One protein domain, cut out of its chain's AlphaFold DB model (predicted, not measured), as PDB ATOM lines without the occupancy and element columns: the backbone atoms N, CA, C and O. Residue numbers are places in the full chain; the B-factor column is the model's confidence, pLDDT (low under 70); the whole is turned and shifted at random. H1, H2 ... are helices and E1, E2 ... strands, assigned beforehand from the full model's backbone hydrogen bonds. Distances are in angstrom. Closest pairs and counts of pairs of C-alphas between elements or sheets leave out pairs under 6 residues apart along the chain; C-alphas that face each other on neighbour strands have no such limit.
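AT A GLANCE: This is residues 3 to 80 of the 80 residues of an uncharacterized protein of uncultured Sporomusa sp (UniProt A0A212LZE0). You are looking at a long, narrow ribbon of three antiparallel strands, E1, E2 and E3, with one helix, H1, packed lengthwise on E2 and E3. E2 and E3 run on well beyond the first residue of E1, and the whole is a rod. The printed part has 78 residues, with three named strands and then one named helix; the sheet's order is E1, E2, E3, and the class is mixed, helices and strands. The model is loose, with a radius of gyration of the C-alphas of 16.1 A and spans of 56 by 19 by 12 A.

HOW THE PARTS SIT: Start with E1, residues 3 to 13, and E2, residues 16 to 31, an antiparallel hairpin at 171 degrees; N 9 and O 20 are within hydrogen-bond range at 2.8 A. E2 and E3, residues 36 to 50, form the next antiparallel hairpin at 169 degrees, where N 25 and O 42 are 3.0 A apart. Together these strands are a meander, each strand the antiparallel neighbour of the one before. H1, residues 58 to 78, is on this sheet, and the two make two layers, a helix on one face of a sheet; with a height over the sheet of 4.0 A, H1 stands at the sheet's level, but only just. Its closest C-alphas to E3 are those of Gly 65 and Gly 46, at 3.9 A; to E2, those of Met 62 and Ser 21, at 5.2 A. Every O i to N i+4 pair in H1 is within hydrogen-bond range.

IN THESE COORDINATES: Find C-alpha 3 at (-47.371, -43.370, 45.253), where E1 begins its 30.3 A. E2 covers 46.3 A and E3 45.3 A. H1 runs 30.6 A to C-alpha 78 at (-34.235, -33.566, 32.753).

THE WHOLE: The C-alphas farthest apart, those of Phe 14 and Asp 35, are 56.5 A apart. The printed part has no cut and no long link. Look for pLDDT under 70 at residues 14, 16 and 49 to 58.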
ATOM      1  N   ILE A   3     -48.125 -42.514  44.333       83.19
ATOM      2  CA  ILE A   3     -47.371 -43.370  45.253       83.19
ATOM      3  C   ILE A   3     -47.842 -44.807  45.028       83.19
ATOM      4  O   ILE A   3     -49.007 -45.116  45.254       83.19
ATOM      5  N   LEU A   4     -46.944 -45.681  44.569       83.06
ATOM      6  CA  LEU A   4     -47.252 -47.098  44.350       83.06
ATOM      7  C   LEU A   4     -47.053 -47.921  45.614       83.06
ATOM      8  O   LEU A   4     -47.884 -48.758  45.948       83.06
ATOM      9  N   HIS A   5     -45.929 -47.704  46.293       83.62
ATOM     10  CA  HIS A   5     -45.597 -48.399  47.526       83.62
ATOM     11  C   HIS A   5     -44.945 -47.439  48.505       83.62
ATOM     12  O   HIS A   5     -44.107 -46.621  48.127       83.62
ATOM     13  N   PHE A   6     -45.331 -47.586  49.767       84.12
ATOM     14  CA  PHE A   6     -44.751 -46.865  50.883       84.12
ATOM     15  C   PHE A   6     -44.565 -47.848  52.036       84.12
ATOM     16  O   PHE A   6     -45.477 -48.081  52.829       84.12
ATOM     17  N   ILE A   7     -43.400 -48.490  52.089       83.38
ATOM     18  CA  ILE A   7     -43.104 -49.522  53.080       83.38
ATOM     19  C   ILE A   7     -42.233 -48.906  54.163       83.38
ATOM     20  O   ILE A   7     -41.098 -48.509  53.917       83.38
ATOM     21  N   ASN A   8     -42.759 -48.862  55.383       79.94
ATOM     22  CA  ASN A   8     -42.013 -48.429  56.556       79.94
ATOM     23  C   ASN A   8     -41.761 -49.611  57.474       79.94
ATOM     24  O   ASN A   8     -42.686 -50.333  57.835       79.94
ATOM     25  N   SER A   9     -40.521 -49.758  57.916       78.94
ATOM     26  CA  SER A   9     -40.152 -50.697  58.967       78.94
ATOM     27  C   SER A   9     -39.378 -49.972  60.055       78.94
ATOM     28  O   SER A   9     -38.575 -49.073  59.799       78.94
ATOM     29  N   ARG A  10     -39.634 -50.355  61.304       76.06
ATOM     30  CA  ARG A  10     -38.874 -49.885  62.457       76.06
ATOM     31  C   ARG A  10     -38.495 -51.072  63.312       76.06
ATOM     32  O   ARG A  10     -39.345 -51.870  63.686       76.06
ATOM     33  N   HIS A  11     -37.218 -51.137  63.640       77.38
ATOM     34  CA  HIS A  11     -36.651 -52.097  64.564       77.38
ATOM     35  C   HIS A  11     -36.152 -51.344  65.789       77.38
ATOM     36  O   HIS A  11     -35.346 -50.419  65.678       77.38
ATOM     37  N   VAL A  12     -36.658 -51.725  66.956       73.19
ATOM     38  CA  VAL A  12     -36.253 -51.167  68.245       73.19
ATOM     39  C   VAL A  12     -35.663 -52.305  69.061       73.19
ATOM     40  O   VAL A  12     -36.263 -53.368  69.181       73.19
ATOM     41  N   THR A  13     -34.470 -52.086  69.591       71.38
ATOM     42  CA  THR A  13     -33.772 -52.991  70.507       71.38
ATOM     43  C   THR A  13     -33.338 -52.195  71.734       71.38
ATOM     44  O   THR A  13     -33.315 -50.965  71.683       71.38
ATOM     45  N   PHE A  14     -32.938 -52.874  72.811       67.06
ATOM     46  CA  PHE A  14     -32.452 -52.221  74.036       67.06
ATOM     47  C   PHE A  14     -31.288 -51.237  73.810       67.06
ATOM     48  O   PHE A  14     -31.140 -50.294  74.577       67.06
ATOM     49  N   PHE A  15     -30.496 -51.414  72.745       70.75
ATOM     50  CA  PHE A  15     -29.296 -50.611  72.469       70.75
ATOM     51  C   PHE A  15     -29.373 -49.781  71.181       70.75
ATOM     52  O   PHE A  15     -28.450 -49.033  70.872       70.75
ATOM     53  N   SER A  16     -30.428 -49.929  70.372       68.62
ATOM     54  CA  SER A  16     -30.519 -49.204  69.101       68.62
ATOM     55  C   SER A  16     -31.939 -49.095  68.567       68.62
ATOM     56  O   SER A  16     -32.780 -49.970  68.782       68.62
ATOM     57  N   THR A  17     -32.180 -48.031  67.803       72.19
ATOM     58  CA  THR A  17     -33.379 -47.880  66.976       72.19
ATOM     59  C   THR A  17     -32.966 -47.714  65.517       72.19
ATOM     60  O   THR A  17     -32.105 -46.900  65.185       72.19
ATOM     61  N   SER A  18     -33.594 -48.481  64.632       74.69
ATOM     62  CA  SER A  18     -33.468 -48.344  63.185       74.69
ATOM     63  C   SER A  18     -34.846 -48.153  62.567       74.69
ATOM     64  O   SER A  18     -35.782 -48.877  62.896       74.69
ATOM     65  N   ALA A  19     -34.976 -47.182  61.674       78.00
ATOM     66  CA  ALA A  19     -36.136 -46.985  60.824       78.00
ATOM     67  C   ALA A  19     -35.688 -47.040  59.362       78.00
ATOM     68  O   ALA A  19     -34.717 -46.387  58.982       78.00
ATOM     69  N   LYS A  20     -36.400 -47.809  58.544       82.75
ATOM     70  CA  LYS A  20     -36.217 -47.870  57.097       82.75
ATOM     71  C   LYS A  20     -37.538 -47.523  56.426       82.75
ATOM     72  O   LYS A  20     -38.586 -48.011  56.844       82.75
ATOM     73  N   SER A  21     -37.474 -46.698  55.396       83.31
ATOM     74  CA  SER A  21     -38.596 -46.336  54.547       83.31
ATOM     75  C   SER A  21     -38.209 -46.579  53.098       83.31
ATOM     76  O   SER A  21     -37.149 -46.143  52.655       83.31
ATOM     77  N   GLU A  22     -39.054 -47.298  52.378       87.31
ATOM     78  CA  GLU A  22     -38.914 -47.554  50.954       87.31
ATOM     79  C   GLU A  22     -40.134 -46.980  50.240       87.31
ATOM     80  O   GLU A  22     -41.276 -47.352  50.527       87.31
ATOM     81  N   VAL A  23     -39.882 -46.042  49.328       86.62
ATOM     82  CA  VAL A  23     -40.917 -45.264  48.648       86.62
ATOM     83  C   VAL A  23     -40.785 -45.471  47.153       86.62
ATOM     84  O   VAL A  23     -39.755 -45.164  46.558       86.62
ATOM     85  N   LYS A  24     -41.845 -45.979  46.531       88.69
ATOM     86  CA  LYS A  24     -41.920 -46.168  45.085       88.69
ATOM     87  C   LYS A  24     -42.912 -45.186  44.488       88.69
ATOM     88  O   LYS A  24     -44.112 -45.283  44.754       88.69
ATOM     89  N   LEU A  25     -42.422 -44.281  43.647       88.69
ATOM     90  CA  LEU A  25     -43.242 -43.280  42.966       88.69
ATOM     91  C   LEU A  25     -43.361 -43.612  41.480       88.69
ATOM     92  O   LEU A  25     -42.397 -44.028  40.831       88.69
ATOM     93  N   ARG A  26     -44.557 -43.417  40.927       90.00
ATOM     94  CA  ARG A  26     -44.829 -43.465  39.491       90.00
ATOM     95  C   ARG A  26     -45.058 -42.057  38.969       90.00
ATOM     96  O   ARG A  26     -45.912 -41.315  39.460       90.00
ATOM     97  N   TYR A  27     -44.325 -41.721  37.919       88.00
ATOM     98  CA  TYR A  27     -44.465 -40.468  37.201       88.00
ATOM     99  C   TYR A  27     -45.016 -40.741  35.811       88.00
ATOM    100  O   TYR A  27     -44.599 -41.680  35.136       88.00
ATOM    101  N   LYS A  28     -45.964 -39.902  35.406       88.94
ATOM    102  CA  LYS A  28     -46.508 -39.828  34.055       88.94
ATOM    103  C   LYS A  28     -46.244 -38.405  33.589       88.94
ATOM    104  O   LYS A  28     -46.811 -37.472  34.153       88.94
ATOM    105  N   VAL A  29     -45.320 -38.251  32.651       85.69
ATOM    106  CA  VAL A  29     -44.813 -36.951  32.199       85.69
ATOM    107  C   VAL A  29     -45.026 -36.852  30.700       85.69
ATOM    108  O   VAL A  29     -44.811 -37.817  29.969       85.69
ATOM    109  N   PHE A  30     -45.482 -35.694  30.245       84.75
ATOM    110  CA  PHE A  30     -45.605 -35.400  28.826       84.75
ATOM    111  C   PHE A  30     -44.304 -34.755  28.338       84.75
ATOM    112  O   PHE A  30     -43.943 -33.681  28.816       84.75
ATOM    113  N   SER A  31     -43.593 -35.410  27.416       80.62
ATOM    114  CA  SER A  31     -42.417 -34.827  26.761       80.62
ATOM    115  C   SER A  31     -42.885 -34.079  25.519       80.62
ATOM    116  O   SER A  31     -43.343 -34.690  24.553       80.62
ATOM    117  N   LYS A  32     -42.763 -32.747  25.543       80.62
ATOM    118  CA  LYS A  32     -43.100 -31.883  24.401       80.62
ATOM    119  C   LYS A  32     -42.171 -32.129  23.205       80.62
ATOM    120  O   LYS A  32     -42.600 -31.967  22.071       80.62
ATOM    121  N   ALA A  33     -40.924 -32.535  23.454       80.38
ATOM    122  CA  ALA A  33     -39.949 -32.827  22.404       80.38
ATOM    123  C   ALA A  33     -40.338 -34.062  21.575       80.38
ATOM    124  O   ALA A  33     -40.133 -34.084  20.367       80.38
ATOM    125  N   ASN A  34     -40.930 -35.068  22.225       79.88
ATOM    126  CA  ASN A  34     -41.307 -36.335  21.598       79.88
ATOM    127  C   ASN A  34     -42.818 -36.468  21.335       79.88
ATOM    128  O   ASN A  34     -43.250 -37.528  20.884       79.88
ATOM    129  N   ASP A  35     -43.602 -35.431  21.662       86.50
ATOM    130  CA  ASP A  35     -45.073 -35.371  21.609       86.50
ATOM    131  C   ASP A  35     -45.762 -36.623  22.190       86.50
ATOM    132  O   ASP A  35     -46.727 -37.171  21.656       86.50
ATOM    133  N   LYS A  36     -45.199 -37.150  23.283       87.62
ATOM    134  CA  LYS A  36     -45.603 -38.432  23.871       87.62
ATOM    135  C   LYS A  36     -45.604 -38.375  25.386       87.62
ATOM    136  O   LYS A  36     -44.843 -37.647  26.024       87.62
ATOM    137  N   VAL A  37     -46.458 -39.210  25.974       86.19
ATOM    138  CA  VAL A  37     -46.498 -39.429  27.417       86.19
ATOM    139  C   VAL A  37     -45.561 -40.573  27.787       86.19
ATOM    140  O   VAL A  37     -45.794 -41.717  27.403       86.19
ATOM    141  N   THR A  38     -44.549 -40.278  28.596       85.94
ATOM    142  CA  THR A  38     -43.641 -41.277  29.162       85.94
ATOM    143  C   THR A  38     -44.044 -41.567  30.600       85.94
ATOM    144  O   THR A  38     -44.277 -40.661  31.403       85.94
ATOM    145  N   THR A  39     -44.135 -42.853  30.936       88.50
ATOM    146  CA  THR A  39     -44.403 -43.304  32.303       88.50
ATOM    147  C   THR A  39     -43.191 -44.052  32.825       88.50
ATOM    148  O   THR A  39     -42.718 -44.983  32.178       88.50
ATOM    149  N   PHE A  40     -42.699 -43.676  33.999       87.69
ATOM    150  CA  PHE A  40     -41.576 -44.354  34.636       87.69
ATOM    151  C   PHE A  40     -41.772 -44.446  36.149       87.69
ATOM    152  O   PHE A  40     -42.626 -43.783  36.743       87.69
ATOM    153  N   GLN A  41     -40.997 -45.334  36.764       89.88
ATOM    154  CA  GLN A  41     -41.013 -45.581  38.200       89.88
ATOM    155  C   GLN A  41     -39.636 -45.263  38.784       89.88
ATOM    156  O   GLN A  41     -38.603 -45.471  38.133       89.88
ATOM    157  N   VAL A  42     -39.639 -44.753  40.008       88.25
ATOM    158  CA  VAL A  42     -38.447 -44.426  40.801       88.25
ATOM    159  C   VAL A  42     -38.604 -44.990  42.203       88.25
ATOM    160  O   VAL A  42     -39.731 -45.235  42.653       88.25
ATOM    161  N   LEU A  43     -37.476 -45.240  42.857       89.19
ATOM    162  CA  LEU A  43     -37.424 -45.870  44.164       89.19
ATOM    163  C   LEU A  43     -36.478 -45.076  45.057       89.19
ATOM    164  O   LEU A  43     -35.299 -44.993  44.757       89.19
ATOM    165  N   GLY A  44     -36.980 -44.563  46.174       87.31
ATOM    166  CA  GLY A  44     -36.154 -43.933  47.200       87.31
ATOM    167  C   GLY A  44     -36.101 -44.776  48.466       87.31
ATOM    168  O   GLY A  44     -37.063 -45.477  48.809       87.31
ATOM    169  N   LYS A  45     -34.962 -44.735  49.161       87.31
ATOM    170  CA  LYS A  45     -34.668 -45.565  50.331       87.31
ATOM    171  C   LYS A  45     -34.142 -44.706  51.473       87.31
ATOM    172  O   LYS A  45     -32.948 -44.523  51.678       87.31
ATOM    173  N   GLY A  46     -35.045 -44.300  52.353       81.25
ATOM    174  CA  GLY A  46     -34.658 -43.622  53.577       81.25
ATOM    175  C   GLY A  46     -34.248 -44.605  54.666       81.25
ATOM    176  O   GLY A  46     -35.088 -45.303  55.229       81.25
ATOM    177  N   ASN A  47     -32.966 -44.635  55.024       75.31
ATOM    178  CA  ASN A  47     -32.489 -45.372  56.194       75.31
ATOM    179  C   ASN A  47     -32.075 -44.403  57.306       75.31
ATOM    180  O   ASN A  47     -31.349 -43.431  57.077       75.31
ATOM    181  N   ASN A  48     -32.517 -44.688  58.525       71.44
ATOM    182  CA  ASN A  48     -32.046 -44.022  59.724       71.44
ATOM    183  C   ASN A  48     -31.714 -45.082  60.784       71.44
ATOM    184  O   ASN A  48     -32.608 -45.745  61.308       71.44
ATOM    185  N   LYS A  49     -30.427 -45.280  61.081       62.22
ATOM    186  CA  LYS A  49     -29.951 -46.223  62.103       62.22
ATOM    187  C   LYS A  49     -29.142 -45.457  63.136       62.22
ATOM    188  O   LYS A  49     -28.207 -44.753  62.771       62.22
ATOM    189  N   VAL A  50     -29.495 -45.613  64.409       62.56
ATOM    190  CA  VAL A  50     -28.874 -44.852  65.495       62.56
ATOM    191  C   VAL A  50     -28.650 -45.757  66.703       62.56
ATOM    192  O   VAL A  50     -29.524 -46.534  67.093       62.56
ATOM    193  N   THR A  51     -27.457 -45.648  67.280       55.25
ATOM    194  CA  THR A  51     -26.964 -46.383  68.455       55.25
ATOM    195  C   THR A  51     -27.190 -45.645  69.783       55.25
ATOM    196  O   THR A  51     -26.802 -46.145  70.829       55.25
ATOM    197  N   SER A  52     -27.815 -44.463  69.758       53.00
ATOM    198  CA  SER A  52     -28.068 -43.604  70.920       53.00
ATOM    199  C   SER A  52     -29.543 -43.188  70.970       53.00
ATOM    200  O   SER A  52     -30.158 -42.914  69.934       53.00
ATOM    201  N   ILE A  53     -30.121 -43.177  72.173       52.88
ATOM    202  CA  ILE A  53     -31.499 -42.751  72.436       52.88
ATOM    203  C   ILE A  53     -31.586 -41.236  72.184       52.88
ATOM    204  O   ILE A  53     -30.998 -40.462  72.931       52.88
ATOM    205  N   GLY A  54     -32.311 -40.810  71.137       54.44
ATOM    206  CA  GLY A  54     -32.599 -39.381  70.904       54.44
ATOM    207  C   GLY A  54     -32.623 -38.860  69.457       54.44
ATOM    208  O   GLY A  54     -32.595 -37.651  69.264       54.44
ATOM    209  N   VAL A  55     -32.667 -39.706  68.424       55.34
ATOM    210  CA  VAL A  55     -32.504 -39.279  67.011       55.34
ATOM    211  C   VAL A  55     -33.757 -39.643  66.194       55.34
ATOM    212  O   VAL A  55     -34.488 -40.561  66.587       55.34
ATOM    213  N   PRO A  56     -34.100 -38.883  65.130       57.72
ATOM    214  CA  PRO A  56     -35.491 -38.700  64.757       57.72
ATOM    215  C   PRO A  56     -36.128 -39.976  64.225       57.72
ATOM    216  O   PRO A  56     -35.519 -40.774  63.515       57.72
ATOM    217  N   GLY A  57     -37.385 -40.171  64.615       62.44
ATOM    218  CA  GLY A  57     -38.130 -41.390  64.348       62.44
ATOM    219  C   GLY A  57     -38.394 -41.641  62.863       62.44
ATOM    220  O   GLY A  57     -37.892 -40.954  61.970       62.44
ATOM    221  N   ILE A  58     -39.261 -42.625  62.626       68.69
ATOM    222  CA  ILE A  58     -39.760 -43.061  61.316       68.69
ATOM    223  C   ILE A  58     -39.974 -41.899  60.320       68.69
ATOM    224  O   ILE A  58     -39.611 -42.041  59.158       68.69
ATOM    225  N   GLY A  59     -40.488 -40.742  60.761       73.31
ATOM    226  CA  GLY A  59     -40.763 -39.593  59.889       73.31
ATOM    227  C   GLY A  59     -39.545 -39.062  59.120       73.31
ATOM    228  O   GLY A  59     -39.689 -38.613  57.989       73.31
ATOM    229  N   THR A  60     -38.332 -39.172  59.668       79.44
ATOM    230  CA  THR A  60     -37.119 -38.756  58.935       79.44
ATOM    231  C   THR A  60     -36.639 -39.778  57.922       79.44
ATOM    232  O   THR A  60     -36.170 -39.386  56.857       79.44
ATOM    233  N   ALA A  61     -36.804 -41.070  58.210       79.62
ATOM    234  CA  ALA A  61     -36.593 -42.113  57.215       79.62
ATOM    235  C   ALA A  61     -37.600 -41.950  56.065       79.62
ATOM    236  O   ALA A  61     -37.205 -41.964  54.909       79.62
ATOM    237  N   MET A  62     -38.873 -41.681  56.372       80.88
ATOM    238  CA  MET A  62     -39.892 -41.391  55.357       80.88
ATOM    239  C   MET A  62     -39.522 -40.200  54.478       80.88
ATOM    240  O   MET A  62     -39.502 -40.326  53.258       80.88
ATOM    241  N   LYS A  63     -39.199 -39.058  55.098       85.25
ATOM    242  CA  LYS A  63     -38.851 -37.840  54.366       85.25
ATOM    243  C   LYS A  63     -37.667 -38.081  53.428       85.25
ATOM    244  O   LYS A  63     -37.773 -37.784  52.250       85.25
ATOM    245  N   ARG A  64     -36.598 -38.721  53.919       85.94
ATOM    246  CA  ARG A  64     -35.438 -39.080  53.087       85.94
ATOM    247  C   ARG A  64     -35.799 -39.998  51.922       85.94
ATOM    248  O   ARG A  64     -35.313 -39.776  50.825       85.94
ATOM    249  N   GLY A  65     -36.640 -41.008  52.151       85.69
ATOM    250  CA  GLY A  65     -37.072 -41.915  51.086       85.69
ATOM    251  C   GLY A  65     -37.901 -41.215  50.009       85.69
ATOM    252  O   GLY A  65     -37.772 -41.545  48.836       85.69
ATOM    253  N   ILE A  66     -38.727 -40.232  50.383       86.75
ATOM    254  CA  ILE A  66     -39.469 -39.407  49.420       86.75
ATOM    255  C   ILE A  66     -38.518 -38.472  48.670       86.75
ATOM    256  O   ILE A  66     -38.567 -38.452  47.444       86.75
ATOM    257  N   ASP A  67     -37.667 -37.736  49.390       89.94
ATOM    258  CA  ASP A  67     -36.731 -36.768  48.809       89.94
ATOM    259  C   ASP A  67     -35.821 -37.463  47.777       89.94
ATOM    260  O   ASP A  67     -35.747 -37.032  46.631       89.94
ATOM    261  N   GLU A  68     -35.250 -38.624  48.117       90.19
ATOM    262  CA  GLU A  68     -34.410 -39.410  47.203       90.19
ATOM    263  C   GLU A  68     -35.183 -39.912  45.970       90.19
ATOM    264  O   GLU A  68     -34.693 -39.824  44.845       90.19
ATOM    265  N   ALA A  69     -36.423 -40.391  46.147       88.44
ATOM    266  CA  ALA A  69     -37.259 -40.806  45.020       88.44
ATOM    267  C   ALA A  69     -37.596 -39.625  44.090       88.44
ATOM    268  O   ALA A  69     -37.685 -39.795  42.873       88.44
ATOM    269  N   MET A  70     -37.810 -38.435  44.654       88.81
ATOM    270  CA  MET A  70     -38.101 -37.217  43.901       88.81
ATOM    271  C   MET A  70     -36.872 -36.703  43.147       88.81
ATOM    272  O   MET A  70     -37.007 -36.351  41.975       88.81
ATOM    273  N   ASP A  71     -35.693 -36.731  43.766       91.81
ATOM    274  CA  ASP A  71     -34.430 -36.352  43.124       91.81
ATOM    275  C   ASP A  71     -34.107 -37.288  41.947       91.81
ATOM    276  O   ASP A  71     -33.798 -36.827  40.844       91.81
ATOM    277  N   GLU A  72     -34.280 -38.606  42.115       88.94
ATOM    278  CA  GLU A  72     -34.141 -39.563  41.009       88.94
ATOM    279  C   GLU A  72     -35.131 -39.292  39.868       88.94
ATOM    280  O   GLU A  72     -34.797 -39.449  38.687       88.94
ATOM    281  N   ALA A  73     -36.369 -38.911  40.200       87.31
ATOM    282  CA  ALA A  73     -37.360 -38.555  39.194       87.31
ATOM    283  C   ALA A  73     -36.958 -37.290  38.443       87.31
ATOM    284  O   ALA A  73     -37.085 -37.263  37.222       87.31
ATOM    285  N   PHE A  74     -36.446 -36.279  39.144       88.19
ATOM    286  CA  PHE A  74     -36.006 -35.028  38.542       88.19
ATOM    287  C   PHE A  74     -34.899 -35.267  37.510       88.19
ATOM    288  O   PHE A  74     -35.048 -34.879  36.354       88.19
ATOM    289  N   VAL A  75     -33.871 -36.045  37.867       89.00
ATOM    290  CA  VAL A  75     -32.779 -36.411  36.945       89.00
ATOM    291  C   VAL A  75     -33.287 -37.180  35.720       89.00
ATOM    292  O   VAL A  75     -32.756 -37.025  34.620       89.00
ATOM    293  N   LYS A  76     -34.308 -38.035  35.872       84.56
ATOM    294  CA  LYS A  76     -34.921 -38.739  34.732       84.56
ATOM    295  C   LYS A  76     -35.750 -37.813  33.847       84.56
ATOM    296  O   LYS A  76     -35.781 -38.032  32.643       84.56
ATOM    297  N   ILE A  77     -36.412 -36.811  34.424       84.56
ATOM    298  CA  ILE A  77     -37.213 -35.826  33.686       84.56
ATOM    299  C   ILE A  77     -36.316 -34.870  32.904       84.56
ATOM    300  O   ILE A  77     -36.620 -34.597  31.752       84.56
ATOM    301  N   GLU A  78     -35.198 -34.417  33.472       83.06
ATOM    302  CA  GLU A  78     -34.235 -33.566  32.753       83.06
ATOM    303  C   GLU A  78     -33.607 -34.258  31.533       83.06
ATOM    304  O   GLU A  78     -33.115 -33.593  30.625       83.06
ATOM    305  N   LYS A  79     -33.615 -35.594  31.503       77.06
ATOM    306  CA  LYS A  79     -33.086 -36.402  30.397       77.06
ATOM    307  C   LYS A  79     -34.139 -36.776  29.334       77.06
ATOM    308  O   LYS A  79     -33.787 -37.510  28.410       77.06
ATOM    309  N   LEU A  80     -35.401 -36.351  29.480       71.62
ATOM    310  CA  LEU A  80     -36.550 -36.678  28.603       71.62
ATOM    311  C   LEU A  80     -36.918 -35.555  27.621       71.62
ATOM    312  O   LEU A  80     -37.639 -35.878  26.639       71.62
TER     313      LEU A  80